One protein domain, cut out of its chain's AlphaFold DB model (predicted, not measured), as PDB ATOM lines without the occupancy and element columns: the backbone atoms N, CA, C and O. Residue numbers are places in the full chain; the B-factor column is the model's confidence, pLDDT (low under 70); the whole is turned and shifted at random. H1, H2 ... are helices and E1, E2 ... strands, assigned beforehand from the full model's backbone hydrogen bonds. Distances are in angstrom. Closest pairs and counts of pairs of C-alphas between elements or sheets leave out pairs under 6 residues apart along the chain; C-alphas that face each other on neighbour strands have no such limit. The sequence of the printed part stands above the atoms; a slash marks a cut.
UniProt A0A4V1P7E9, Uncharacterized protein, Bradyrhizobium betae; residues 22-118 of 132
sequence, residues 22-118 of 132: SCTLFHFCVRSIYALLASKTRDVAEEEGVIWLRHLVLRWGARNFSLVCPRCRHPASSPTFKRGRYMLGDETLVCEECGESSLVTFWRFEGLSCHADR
ATOM      1  N   SER A  22      18.430 -21.380  -0.788       56.78
ATOM      2  CA  SER A  22      19.117 -21.630  -2.054       56.78
ATOM      3  C   SER A  22      20.571 -22.037  -1.800       56.78
ATOM      4  O   SER A  22      20.974 -23.121  -2.209       56.78
ATOM      5  N   CYS A  23      21.347 -21.273  -1.034       56.31
ATOM      6  CA  CYS A  23      22.721 -21.622  -0.668       56.31
ATOM      7  C   CYS A  23      22.824 -23.011  -0.027       56.31
ATOM      8  O   CYS A  23      23.719 -23.771  -0.381       56.31
ATOM      9  N   THR A  24      21.893 -23.385   0.852       61.50
ATOM     10  CA  THR A  24      21.904 -24.694   1.527       61.50
ATOM     11  C   THR A  24      21.587 -25.841   0.564       61.50
ATOM     12  O   THR A  24      22.308 -26.839   0.539       61.50
ATOM     13  N   LEU A  25      20.550 -25.698  -0.271       61.53
ATOM     14  CA  LEU A  25      20.214 -26.670  -1.320       61.53
ATOM     15  C   LEU A  25      21.346 -26.806  -2.337       61.53
ATOM     16  O   LEU A  25      21.699 -27.916  -2.719       61.53
ATOM     17  N   PHE A  26      21.965 -25.696  -2.723       63.16
ATOM     18  CA  PHE A  26      23.141 -25.677  -3.585       63.16
ATOM     19  C   PHE A  26      24.305 -26.422  -2.956       63.16
ATOM     20  O   PHE A  26      24.892 -27.298  -3.586       63.16
ATOM     21  N   HIS A  27      24.607 -26.124  -1.695       60.97
ATOM     22  CA  HIS A  27      25.688 -26.765  -0.967       60.97
ATOM     23  C   HIS A  27      25.456 -28.275  -0.853       60.97
ATOM     24  O   HIS A  27      26.373 -29.063  -1.079       60.97
ATOM     25  N   PHE A  28      24.217 -28.696  -0.581       66.12
ATOM     26  CA  PHE A  28      23.828 -30.103  -0.550       66.12
ATOM     27  C   PHE A  28      23.954 -30.772  -1.927       66.12
ATOM     28  O   PHE A  28      24.577 -31.831  -2.038       66.12
ATOM     29  N   CYS A  29      23.420 -30.151  -2.984       65.38
ATOM     30  CA  CYS A  29      23.497 -30.665  -4.350       65.38
ATOM     31  C   CYS A  29      24.948 -30.808  -4.809       65.38
ATOM     32  O   CYS A  29      25.336 -31.869  -5.293       65.38
ATOM     33  N   VAL A  30      25.777 -29.783  -4.611       64.81
ATOM     34  CA  VAL A  30      27.164 -29.813  -5.079       64.81
ATOM     35  C   VAL A  30      28.022 -30.759  -4.241       64.81
ATOM     36  O   VAL A  30      28.808 -31.510  -4.812       64.81
ATOM     37  N   ARG A  31      27.838 -30.826  -2.915       64.81
ATOM     38  CA  ARG A  31      28.562 -31.786  -2.063       64.81
ATOM     39  C   ARG A  31      28.212 -33.237  -2.404       64.81
ATOM     40  O   ARG A  31      29.098 -34.090  -2.410       64.81
ATOM     41  N   SER A  32      26.949 -33.506  -2.735       64.69
ATOM     42  CA  SER A  32      26.491 -34.827  -3.182       64.69
ATOM     43  C   SER A  32      27.097 -35.205  -4.534       64.69
ATOM     44  O   SER A  32      27.573 -36.324  -4.699       64.69
ATOM     45  N   ILE A  33      27.155 -34.261  -5.478       63.59
ATOM     46  CA  ILE A  33      27.771 -34.464  -6.796       63.59
ATOM     47  C   ILE A  33      29.288 -34.644  -6.673       63.59
ATOM     48  O   ILE A  33      29.841 -35.524  -7.320       63.59
ATOM     49  N   TYR A  34      29.963 -33.877  -5.816       62.75
ATOM     50  CA  TYR A  34      31.403 -34.012  -5.592       62.75
ATOM     51  C   TYR A  34      31.759 -35.380  -5.009       62.75
ATOM     52  O   TYR A  34      32.695 -36.020  -5.476       62.75
ATOM     53  N   ALA A  35      30.982 -35.865  -4.035       63.50
ATOM     54  CA  ALA A  35      31.138 -37.219  -3.509       63.50
ATOM     55  C   ALA A  35      30.908 -38.280  -4.601       63.50
ATOM     56  O   ALA A  35      31.646 -39.260  -4.674       63.50
ATOM     57  N   LEU A  36      29.933 -38.048  -5.486       61.28
ATOM     58  CA  LEU A  36      29.650 -38.924  -6.621       61.28
ATOM     59  C   LEU A  36      30.814 -38.955  -7.627       61.28
ATOM     60  O   LEU A  36      31.250 -40.033  -8.025       61.28
ATOM     61  N   LEU A  37      31.346 -37.789  -8.001       58.34
ATOM     62  CA  LEU A  37      32.448 -37.640  -8.955       58.34
ATOM     63  C   LEU A  37      33.778 -38.148  -8.387       58.34
ATOM     64  O   LEU A  37      34.506 -38.847  -9.082       58.34
ATOM     65  N   ALA A  38      34.063 -37.889  -7.110       58.41
ATOM     66  CA  ALA A  38      35.254 -38.400  -6.434       58.41
ATOM     67  C   ALA A  38      35.255 -39.937  -6.309       58.41
ATOM     68  O   ALA A  38      36.318 -40.543  -6.193       58.41
ATOM     69  N   SER A  39      34.075 -40.568  -6.340       59.47
ATOM     70  CA  SER A  39      33.921 -42.024  -6.230       59.47
ATOM     71  C   SER A  39      34.009 -42.785  -7.562       59.47
ATOM     72  O   SER A  39      34.079 -44.014  -7.544       59.47
ATOM     73  N   LYS A  40      34.010 -42.100  -8.717       51.75
ATOM     74  CA  LYS A  40      33.879 -42.734 -10.039       51.75
ATOM     75  C   LYS A  40      35.141 -42.525 -10.886       51.75
ATOM     76  O   LYS A  40      35.518 -41.403 -11.203       51.75
ATOM     77  N   THR A  41      35.805 -43.612 -11.272       47.41
ATOM     78  CA  THR A  41      37.006 -43.597 -12.123       47.41
ATOM     79  C   THR A  41      36.704 -43.102 -13.548       47.41
ATOM     80  O   THR A  41      36.078 -43.817 -14.326       47.41
ATOM     81  N   ARG A  42      37.134 -41.858 -13.811       53.84
ATOM     82  CA  ARG A  42      37.738 -41.231 -15.016       53.84
ATOM     83  C   ARG A  42      37.302 -41.748 -16.395       53.84
ATOM     84  O   ARG A  42      37.763 -42.789 -16.840       53.84
ATOM     85  N   ASP A  43      36.397 -40.999 -17.032       53.72
ATOM     86  CA  ASP A  43      36.653 -40.259 -18.294       53.72
ATOM     87  C   ASP A  43      35.335 -39.706 -18.877       53.72
ATOM     88  O   ASP A  43      35.289 -38.576 -19.338       53.72
ATOM     89  N   VAL A  44      34.217 -40.438 -18.760       50.06
ATOM     90  CA  VAL A  44      32.927 -40.030 -19.375       50.06
ATOM     91  C   VAL A  44      31.946 -39.407 -18.368       50.06
ATOM     92  O   VAL A  44      31.186 -38.502 -18.693       50.06
ATOM     93  N   ALA A  45      31.978 -39.850 -17.106       51.66
ATOM     94  CA  ALA A  45      31.101 -39.319 -16.054       51.66
ATOM     95  C   ALA A  45      31.554 -37.952 -15.504       51.66
ATOM     96  O   ALA A  45      30.776 -37.255 -14.852       51.66
ATOM     97  N   GLU A  46      32.812 -37.584 -15.752       57.69
ATOM     98  CA  GLU A  46      33.385 -36.305 -15.332       57.69
ATOM     99  C   GLU A  46      32.834 -35.160 -16.192       57.69
ATOM    100  O   GLU A  46      32.435 -34.129 -15.658       57.69
ATOM    101  N   GLU A  47      32.700 -35.384 -17.502       58.66
ATOM    102  CA  GLU A  47      32.229 -34.373 -18.449       58.66
ATOM    103  C   GLU A  47      30.755 -34.009 -18.216       58.66
ATOM    104  O   GLU A  47      30.434 -32.832 -18.051       58.66
ATOM    105  N   GLU A  48      29.857 -34.994 -18.075       64.44
ATOM    106  CA  GLU A  48      28.446 -34.720 -17.758       64.44
ATOM    107  C   GLU A  48      28.272 -34.037 -16.393       64.44
ATOM    108  O   GLU A  48      27.477 -33.102 -16.261       64.44
ATOM    109  N   GLY A  49      29.040 -34.457 -15.382       66.62
ATOM    110  CA  GLY A  49      29.021 -33.831 -14.060       66.62
ATOM    111  C   GLY A  49      29.460 -32.367 -14.102       66.62
ATOM    112  O   GLY A  49      28.813 -31.503 -13.504       66.62
ATOM    113  N   VAL A  50      30.516 -32.064 -14.858       65.62
ATOM    114  CA  VAL A  50      31.030 -30.700 -15.047       65.62
ATOM    115  C   VAL A  50      30.063 -29.846 -15.875       65.62
ATOM    116  O   VAL A  50      29.809 -28.698 -15.505       65.62
ATOM    117  N   ILE A  51      29.454 -30.393 -16.933       70.81
ATOM    118  CA  ILE A  51      28.433 -29.705 -17.745       70.81
ATOM    119  C   ILE A  51      27.226 -29.322 -16.882       70.81
ATOM    120  O   ILE A  51      26.715 -28.200 -16.968       70.81
ATOM    121  N   TRP A  52      26.774 -30.224 -16.014       69.69
ATOM    122  CA  TRP A  52      25.632 -29.963 -15.143       69.69
ATOM    123  C   TRP A  52      25.952 -28.912 -14.074       69.69
ATOM    124  O   TRP A  52      25.161 -27.990 -13.850       69.69
ATOM    125  N   LEU A  53      27.146 -28.974 -13.474       67.94
ATOM    126  CA  LEU A  53      27.627 -27.946 -12.549       67.94
ATOM    127  C   LEU A  53      27.757 -26.579 -13.230       67.94
ATOM    128  O   LEU A  53      27.358 -25.567 -12.656       67.94
ATOM    129  N   ARG A  54      28.237 -26.537 -14.475       67.75
ATOM    130  CA  ARG A  54      28.279 -25.319 -15.292       67.75
ATOM    131  C   ARG A  54      26.886 -24.731 -15.498       67.75
ATOM    132  O   ARG A  54      26.704 -23.532 -15.291       67.75
ATOM    133  N   HIS A  55      25.893 -25.545 -15.857       71.69
ATOM    134  CA  HIS A  55      24.509 -25.078 -15.979       71.69
ATOM    135  C   HIS A  55      23.957 -24.541 -14.658       71.69
ATOM    136  O   HIS A  55      23.290 -23.507 -14.660       71.69
ATOM    137  N   LEU A  56      24.269 -25.191 -13.537       68.06
ATOM    138  CA  LEU A  56      23.883 -24.727 -12.209       68.06
ATOM    139  C   LEU A  56      24.514 -23.357 -11.906       68.06
ATOM    140  O   LEU A  56      23.804 -22.399 -11.626       68.06
ATOM    141  N   VAL A  57      25.831 -23.222 -12.068       65.88
ATOM    142  CA  VAL A  57      26.588 -21.972 -11.867       65.88
ATOM    143  C   VAL A  57      26.054 -20.841 -12.756       65.88
ATOM    144  O   VAL A  57      25.866 -19.716 -12.291       65.88
ATOM    145  N   LEU A  58      25.765 -21.119 -14.029       67.56
ATOM    146  CA  LEU A  58      25.208 -20.127 -14.953       67.56
ATOM    147  C   LEU A  58      23.786 -19.715 -14.575       67.56
ATOM    148  O   LEU A  58      23.495 -18.521 -14.538       67.56
ATOM    149  N   ARG A  59      22.923 -20.682 -14.241       66.44
ATOM    150  CA  ARG A  59      21.553 -20.433 -13.771       66.44
ATOM    151  C   ARG A  59      21.530 -19.588 -12.497       66.44
ATOM    152  O   ARG A  59      20.607 -18.808 -12.307       66.44
ATOM    153  N   TRP A  60      22.550 -19.728 -11.655       62.94
ATOM    154  CA  TRP A  60      22.680 -19.022 -10.381       62.94
ATOM    155  C   TRP A  60      23.396 -17.672 -10.513       62.94
ATOM    156  O   TRP A  60      23.645 -17.003  -9.516       62.94
ATOM    157  N   GLY A  61      23.752 -17.251 -11.734       63.62
ATOM    158  CA  GLY A  61      24.426 -15.971 -11.959       63.62
ATOM    159  C   GLY A  61      25.805 -15.899 -11.302       63.62
ATOM    160  O   GLY A  61      26.296 -14.812 -10.997       63.62
ATOM    161  N   ALA A  62      26.460 -17.049 -11.104       65.56
ATOM    162  CA  ALA A  62      27.580 -17.192 -10.184       65.56
ATOM    163  C   ALA A  62      28.926 -16.596 -10.642       65.56
ATOM    164  O   ALA A  62      29.988 -16.879 -10.092       65.56
ATOM    165  N   ARG A  63      28.885 -15.715 -11.641       66.25
ATOM    166  CA  ARG A  63      30.048 -15.039 -12.228       66.25
ATOM    167  C   ARG A  63      30.682 -14.003 -11.298       66.25
ATOM    168  O   ARG A  63      31.825 -13.630 -11.522       66.25
ATOM    169  N   ASN A  64      29.954 -13.527 -10.287       68.44
ATOM    170  CA  ASN A  64      30.437 -12.513  -9.343       68.44
ATOM    171  C   ASN A  64      30.749 -13.064  -7.945       68.44
ATOM    172  O   ASN A  64      31.155 -12.285  -7.086       68.44
ATOM    173  N   PHE A  65      30.564 -14.365  -7.702       74.44
ATOM    174  CA  PHE A  65      30.959 -14.947  -6.420       74.44
ATOM    175  C   PHE A  65      32.469 -15.031  -6.309       74.44
ATOM    176  O   PHE A  65      33.167 -15.142  -7.319       74.44
ATOM    177  N   SER A  66      32.949 -14.994  -5.067       77.38
ATOM    178  CA  SER A  66      34.350 -15.226  -4.751       77.38
ATOM    179  C   SER A  66      34.829 -16.534  -5.385       77.38
ATOM    180  O   SER A  66      34.092 -17.510  -5.517       77.38
ATOM    181  N   LEU A  67      36.080 -16.527  -5.830       86.31
ATOM    182  CA  LEU A  67      36.775 -17.733  -6.250       86.31
ATOM    183  C   LEU A  67      37.704 -18.103  -5.109       86.31
ATOM    184  O   LEU A  67      38.468 -17.254  -4.655       86.31
ATOM    185  N   VAL A  68      37.636 -19.340  -4.644       88.38
ATOM    186  CA  VAL A  68      38.481 -19.841  -3.560       88.38
ATOM    187  C   VAL A  68      39.139 -21.124  -4.032       88.38
ATOM    188  O   VAL A  68      38.501 -21.955  -4.669       88.38
ATOM    189  N   CYS A  69      40.433 -21.283  -3.772       87.12
ATOM    190  CA  CYS A  69      41.141 -22.484  -4.182       87.12
ATOM    191  C   CYS A  69      40.539 -23.714  -3.476       87.12
ATOM    192  O   CYS A  69      40.546 -23.756  -2.247       87.12
ATOM    193  N   PRO A  70      40.108 -24.762  -4.199       84.31
ATOM    194  CA  PRO A  70      39.516 -25.949  -3.578       84.31
ATOM    195  C   PRO A  70      40.526 -26.796  -2.785       84.31
ATOM    196  O   PRO A  70      40.138 -27.713  -2.067       84.31
ATOM    197  N   ARG A  71      41.833 -26.529  -2.925       83.31
ATOM    198  CA  ARG A  71      42.903 -27.265  -2.237       83.31
ATOM    199  C   ARG A  71      43.305 -26.606  -0.925       83.31
ATOM    200  O   ARG A  71      43.241 -27.237   0.121       83.31
ATOM    201  N   CYS A  72      43.727 -25.345  -0.987       86.06
ATOM    202  CA  CYS A  72      44.245 -24.614   0.171       86.06
ATOM    203  C   CYS A  72      43.237 -23.626   0.773       86.06
ATOM    204  O   CYS A  72      43.564 -22.950   1.744       86.06
ATOM    205  N   ARG A  73      42.032 -23.514   0.196       84.81
ATOM    206  CA  ARG A  73      40.982 -22.561   0.594       84.81
ATOM    207  C   ARG A  73      41.411 -21.097   0.580       84.81
ATOM    208  O   ARG A  73      40.761 -20.248   1.185       84.81
ATOM    209  N   HIS A  74      42.488 -20.782  -0.133       87.31
ATOM    210  CA  HIS A  74      42.927 -19.406  -0.262       87.31
ATOM    211  C   HIS A  74      42.046 -18.659  -1.276       87.31
ATOM    212  O   HIS A  74      41.792 -19.196  -2.364       87.31
ATOM    213  N   PRO A  75      41.565 -17.443  -0.959       88.50
ATOM    214  CA  PRO A  75      40.833 -16.625  -1.914       88.50
ATOM    215  C   PRO A  75      41.679 -16.336  -3.152       88.50
ATOM    216  O   PRO A  75      42.884 -16.113  -3.061       88.50
ATOM    217  N   ALA A  76      41.046 -16.304  -4.318       88.06
ATOM    218  CA  ALA A  76      41.709 -15.884  -5.537       88.06
ATOM    219  C   ALA A  76      42.193 -14.440  -5.398       88.06
ATOM    220  O   ALA A  76      41.450 -13.549  -4.972       88.06
ATOM    221  N   SER A  77      43.426 -14.199  -5.831       88.06
ATOM    222  CA  SER A  77      43.955 -12.853  -5.977       88.06
ATOM    223  C   SER A  77      43.131 -12.048  -6.992       88.06
ATOM    224  O   SER A  77      42.429 -12.594  -7.848       88.06
ATOM    225  N   SER A  78      43.227 -10.717  -6.933       87.56
ATOM    226  CA  SER A  78      42.568  -9.810  -7.888       87.56
ATOM    227  C   SER A  78      42.767 -10.189  -9.372       87.56
ATOM    228  O   SER A  78      41.769 -10.226 -10.103       87.56
ATOM    229  N   PRO A  79      43.990 -10.501  -9.863       86.31
ATOM    230  CA  PRO A  79      44.176 -10.924 -11.253       86.31
ATOM    231  C   PRO A  79      43.508 -12.273 -11.554       86.31
ATOM    232  O   PRO A  79      42.805 -12.391 -12.563       86.31
ATOM    233  N   THR A  80      43.649 -13.259 -10.665       85.38
ATOM    234  CA  THR A  80      43.041 -14.589 -10.820       85.38
ATOM    235  C   THR A  80      41.514 -14.504 -10.841       85.38
ATOM    236  O   THR A  80      40.861 -15.100 -11.697       85.38
ATOM    237  N   PHE A  81      40.934 -13.670  -9.979       85.50
ATOM    238  CA  PHE A  81      39.503 -13.390  -9.953       85.50
ATOM    239  C   PHE A  81      39.004 -12.735 -11.245       85.50
ATOM    240  O   PHE A  81      38.013 -13.179 -11.833       85.50
ATOM    241  N   LYS A  82      39.696 -11.694 -11.730       86.06
ATOM    242  CA  LYS A  82      39.337 -11.007 -12.983       86.06
ATOM    243  C   LYS A  82      39.369 -11.943 -14.186       86.06
ATOM    244  O   LYS A  82      38.537 -11.789 -15.073       86.06
ATOM    245  N   ARG A  83      40.292 -12.905 -14.217       84.94
ATOM    246  CA  ARG A  83      40.331 -13.946 -15.251       84.94
ATOM    247  C   ARG A  83      39.179 -14.940 -15.071       84.94
ATOM    248  O   ARG A  83      38.398 -15.153 -15.995       84.94
ATOM    249  N   GLY A  84      39.024 -15.485 -13.868       84.06
ATOM    250  CA  GLY A  84      38.065 -16.546 -13.571       84.06
ATOM    251  C   GLY A  84      36.592 -16.144 -13.650       84.06
ATOM    252  O   GLY A  84      35.741 -16.985 -13.928       84.06
ATOM    253  N   ARG A  85      36.243 -14.866 -13.455       81.00
ATOM    254  CA  ARG A  85      34.838 -14.411 -13.504       81.00
ATOM    255  C   ARG A  85      34.174 -14.547 -14.881       81.00
ATOM    256  O   ARG A  85      32.949 -14.618 -14.954       81.00
ATOM    257  N   TYR A  86      34.961 -14.580 -15.958       80.56
ATOM    258  CA  TYR A  86      34.460 -14.716 -17.333       80.56
ATOM    259  C   TYR A  86      34.499 -16.155 -17.853       80.56
ATOM    260  O   TYR A  86      33.833 -16.458 -18.838       80.56
ATOM    261  N   MET A  87      35.232 -17.033 -17.169       82.50
ATOM    262  CA  MET A  87      35.351 -18.448 -17.512       82.50
ATOM    263  C   MET A  87      34.041 -19.185 -17.213       82.50
ATOM    264  O   MET A  87      33.354 -18.878 -16.232       82.50
ATOM    265  N   LEU A  88      33.633 -20.116 -18.069       68.31
ATOM    266  CA  LEU A  88      32.311 -20.742 -17.998       68.31
ATOM    267  C   LEU A  88      32.296 -22.055 -17.208       68.31
ATOM    268  O   LEU A  88      31.208 -22.461 -16.807       68.31
ATOM    269  N   GLY A  89      33.448 -22.630 -16.867       64.94
ATOM    270  CA  GLY A  89      33.568 -23.643 -15.816       64.94
ATOM    271  C   GLY A  89      34.432 -24.863 -16.137       64.94
ATOM    272  O   GLY A  89      34.806 -25.573 -15.204       64.94
ATOM    273  N   ASP A  90      34.732 -25.099 -17.408       68.56
ATOM    274  CA  ASP A  90      35.619 -26.150 -17.929       68.56
ATOM    275  C   ASP A  90      37.081 -25.686 -18.009       68.56
ATOM    276  O   ASP A  90      38.006 -26.490 -18.099       68.56
ATOM    277  N   GLU A  91      37.308 -24.381 -17.921       84.00
ATOM    278  CA  GLU A  91      38.642 -23.820 -17.900       84.00
ATOM    279  C   GLU A  91      39.282 -23.945 -16.508       84.00
ATOM    280  O   GLU A  91      38.605 -23.947 -15.475       84.00
ATOM    281  N   THR A  92      40.611 -24.030 -16.465       85.62
ATOM    282  CA  THR A  92      41.376 -24.186 -15.223       85.62
ATOM    283  C   THR A  92      41.948 -22.859 -14.723       85.62
ATOM    284  O   THR A  92      42.366 -21.992 -15.493       85.62
ATOM    285  N   LEU A  93      41.993 -22.709 -13.400       87.56
ATOM    286  CA  LEU A  93      42.752 -21.675 -12.700       87.56
ATOM    287  C   LEU A  93      43.850 -22.332 -11.875       87.56
ATOM    288  O   LEU A  93      43.640 -23.389 -11.278       87.56
ATOM    289  N   VAL A  94      45.001 -21.671 -11.831       89.56
ATOM    290  CA  VAL A  94      46.144 -22.066 -11.009       89.56
ATOM    291  C   VAL A  94      46.146 -21.212  -9.753       89.56
ATOM    292  O   VAL A  94      45.976 -19.995  -9.826       89.56
ATOM    293  N   CYS A  95      46.313 -21.849  -8.600       89.38
ATOM    294  CA  CYS A  95      46.454 -21.139  -7.345       89.38
ATOM    295  C   CYS A  95      47.851 -20.539  -7.213       89.38
ATOM    296  O   CYS A  95      48.841 -21.253  -7.315       89.38
ATOM    297  N   GLU A  96      47.921 -19.237  -6.940       90.31
ATOM    298  CA  GLU A  96      49.187 -18.528  -6.724       90.31
ATOM    299  C   GLU A  96      49.870 -18.948  -5.407       90.31
ATOM    300  O   GLU A  96      51.088 -18.870  -5.313       90.31
ATOM    301  N   GLU A  97      49.107 -19.459  -4.432       90.31
ATOM    302  CA  GLU A  97      49.634 -19.889  -3.129       90.31
ATOM    303  C   GLU A  97      50.139 -21.336  -3.125       90.31
ATOM    304  O   GLU A  97      51.249 -21.609  -2.679       90.31
ATOM    305  N   CYS A  98      49.330 -22.290  -3.601       89.38
ATOM    306  CA  CYS A  98      49.703 -23.709  -3.569       89.38
ATOM    307  C   CYS A  98      50.170 -24.269  -4.917       89.38
ATOM    308  O   CYS A  98      50.545 -25.436  -4.978       89.38
ATOM    309  N   GLY A  99      50.121 -23.489  -6.001       88.00
ATOM    310  CA  GLY A  99      50.530 -23.916  -7.345       88.00
ATOM    311  C   GLY A  99      49.587 -24.913  -8.030       88.00
ATOM    312  O   GLY A  99      49.769 -25.218  -9.206       88.00
ATOM    313  N   GLU A 100      48.567 -25.413  -7.332       86.69
ATOM    314  CA  GLU A 100      47.641 -26.412  -7.865       86.69
ATOM    315  C   GLU A 100      46.676 -25.806  -8.889       86.69
ATOM    316  O   GLU A 100      46.124 -24.718  -8.691       86.69
ATOM    317  N   SER A 101      46.422 -26.551  -9.967       85.75
ATOM    318  CA  SER A 101      45.417 -26.210 -10.967       85.75
ATOM    319  C   SER A 101      44.086 -26.905 -10.672       85.75
ATOM    320  O   SER A 101      44.029 -28.049 -10.222       85.75
ATOM    321  N   SER A 102      42.980 -26.201 -10.898       83.62
ATOM    322  CA  SER A 102      41.639 -26.773 -10.759       83.62
ATOM    323  C   SER A 102      40.627 -26.037 -11.631       83.62
ATOM    324  O   SER A 102      40.822 -24.862 -11.945       83.62
ATOM    325  N   LEU A 103      39.543 -26.717 -12.018       83.12
ATOM    326  CA  LEU A 103      38.468 -26.138 -12.829       83.12
ATOM    327  C   LEU A 103      37.822 -24.948 -12.115       83.12
ATOM    328  O   LEU A 103      37.509 -25.028 -10.926       83.12
ATOM    329  N   VAL A 104      37.530 -23.876 -12.850       82.38
ATOM    330  CA  VAL A 104      36.871 -22.656 -12.340       82.38
ATOM    331  C   VAL A 104      35.576 -22.981 -11.597       82.38
ATOM    332  O   VAL A 104      35.230 -22.316 -10.621       82.38
ATOM    333  N   THR A 105      34.864 -24.024 -12.022       76.62
ATOM    334  CA  THR A 105      33.660 -24.512 -11.342       76.62
ATOM    335  C   THR A 105      33.931 -24.906  -9.888       76.62
ATOM    336  O   THR A 105      33.166 -24.520  -9.005       76.62
ATOM    337  N   PHE A 106      35.042 -25.596  -9.609       78.31
ATOM    338  CA  PHE A 106      35.431 -25.955  -8.243       78.31
ATOM    339  C   PHE A 106      35.860 -24.737  -7.426       78.31
ATOM    340  O   PHE A 106      35.550 -24.652  -6.242       78.31
ATOM    341  N   TRP A 107      36.495 -23.753  -8.064       86.12
ATOM    342  CA  TRP A 107      36.845 -22.499  -7.401       86.12
ATOM    343  C   TRP A 107      35.617 -21.700  -6.953       86.12
ATOM    344  O   TRP A 107      35.588 -21.145  -5.855       86.12
ATOM    345  N   ARG A 108      34.589 -21.635  -7.809       82.38
ATOM    346  CA  ARG A 108      33.305 -20.993  -7.484       82.38
ATOM    347  C   ARG A 108      32.567 -21.743  -6.394       82.38
ATOM    348  O   ARG A 108      31.970 -21.114  -5.529       82.38
ATOM    349  N   PHE A 109      32.613 -23.070  -6.438       75.38
ATOM    350  CA  PHE A 109      32.021 -23.896  -5.400       75.38
ATOM    351  C   PHE A 109      32.623 -23.586  -4.026       75.38
ATOM    352  O   PHE A 109      31.867 -23.317  -3.097       75.38
ATOM    353  N   GLU A 110      33.952 -23.548  -3.912       81.12
ATOM    354  CA  GLU A 110      34.588 -23.282  -2.620       81.12
ATOM    355  C   GLU A 110      34.358 -21.833  -2.153       81.12
ATOM    356  O   GLU A 110      34.218 -21.559  -0.963       81.12
ATOM    357  N   GLY A 111      34.248 -20.879  -3.082       79.94
ATOM    358  CA  GLY A 111      33.865 -19.510  -2.732       79.94
ATOM    359  C   GLY A 111      32.438 -19.414  -2.199       79.94
ATOM    360  O   GLY A 111      32.176 -18.701  -1.229       79.94
ATOM    361  N   LEU A 112      31.521 -20.181  -2.789       73.69
ATOM    362  CA  LEU A 112      30.131 -20.274  -2.355       73.69
ATOM    363  C   LEU A 112      29.981 -20.979  -1.001       73.69
ATOM    364  O   LEU A 112      29.176 -20.528  -0.187       73.69
ATOM    365  N   SER A 113      30.757 -22.033  -0.731       68.00
ATOM    366  CA  SER A 113      30.765 -22.702   0.579       68.00
ATOM    367  C   SER A 113      31.308 -21.786   1.677       68.00
ATOM    368  O   SER A 113      30.681 -21.642   2.723       68.00
ATOM    369  N   CYS A 114      32.392 -21.055   1.409       63.06
ATOM    370  CA  CYS A 114      32.972 -20.108   2.365       63.06
ATOM    371  C   CYS A 114      32.049 -18.915   2.686       63.06
ATOM    372  O   CYS A 114      32.152 -18.328   3.764       63.06
ATOM    373  N   HIS A 115      31.144 -18.532   1.775       56.53
ATOM    374  CA  HIS A 115      30.149 -17.489   2.042       56.53
ATOM    375  C   HIS A 115      29.037 -17.943   3.000       56.53
ATOM    376  O   HIS A 115      28.502 -17.100   3.719       56.53
ATOM    377  N   ALA A 116      28.714 -19.240   3.046       50.84
ATOM    378  CA  ALA A 116      27.731 -19.782   3.985       50.84
ATOM    379  C   ALA A 116      28.242 -19.770   5.440       50.84
ATOM    380  O   ALA A 116      27.447 -19.605   6.364       50.84
ATOM    381  N   ASP A 117      29.563 -19.853   5.629       44.09
ATOM    382  CA  ASP A 117      30.219 -19.856   6.943       44.09
ATOM    383  C   ASP A 117      30.527 -18.451   7.500       44.09
ATOM    384  O   ASP A 117      31.048 -18.329   8.611       44.09
ATOM    385  N   ARG A 118      30.199 -17.362   6.781       43.38
ATOM    386  CA  ARG A 118      30.293 -15.997   7.330       43.38
ATOM    387  C   ARG A 118      28.939 -15.520   7.868       43.38
ATOM    388  O   ARG A 118      28.124 -15.040   7.082       43.38
TER     389      ARG A 118
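AT A GLANCE: This is residues 22 to 118 of the 132 residues of an uncharacterized protein of Bradyrhizobium betae (UniProt A0A4V1P7E9). A helical hairpin, H1 and H2, packs on H4, the middle helix; at the first residues of H4, 104 to 107, lies a small antiparallel hairpin, E1 and E2, and short H3 comes near that same end, with Gly 84 close to Val 104. The 97 printed residues, mostly helix, run H1 H2 H3 E1 E2 H4. The whole is compact, radius of gyration of the C-alphas 12.6 A, spanning 32 by 29 by 22 A.

HOW THE PARTS SIT: H1, residues 22 to 38, and H2, residues 45 to 59, touch at a shallow tilt of 14 degrees, opposite ways; their closest C-alphas, Leu 37 and Glu 46, are 6.6 A apart. H3, residues 78 to 84, is apart from both. E1, residues 92 to 94, and E2, residues 101 to 103, are an antiparallel hairpin, with N 93 and O 102 within hydrogen-bond range at 2.9 A. H4, residues 104 to 116, touches residues 23 to 30 of H1 at a steep tilt of 45 degrees; the closest C-alphas, His 27 and Ser 113, are 6.7 A apart. H4 touches H2 with Thr 105 alone, its C-alpha 6.7 A from that of Arg 54. Every O i to N i+4 pair is within range in H1, H2 and H3; in H4, 8 of 9.

IN THESE COORDINATES: H1, 23.7 A long, begins at C-alpha 22 (19.117, -21.630, -2.054); H4, 18.9 A, ends at C-alpha 116 (27.731, -19.782, 3.985).

THE WHOLE: The printed part has no cut; the H2 to H3 link is long. Mean pLDDT of the printed part is 72.2, with 50 residues under 70.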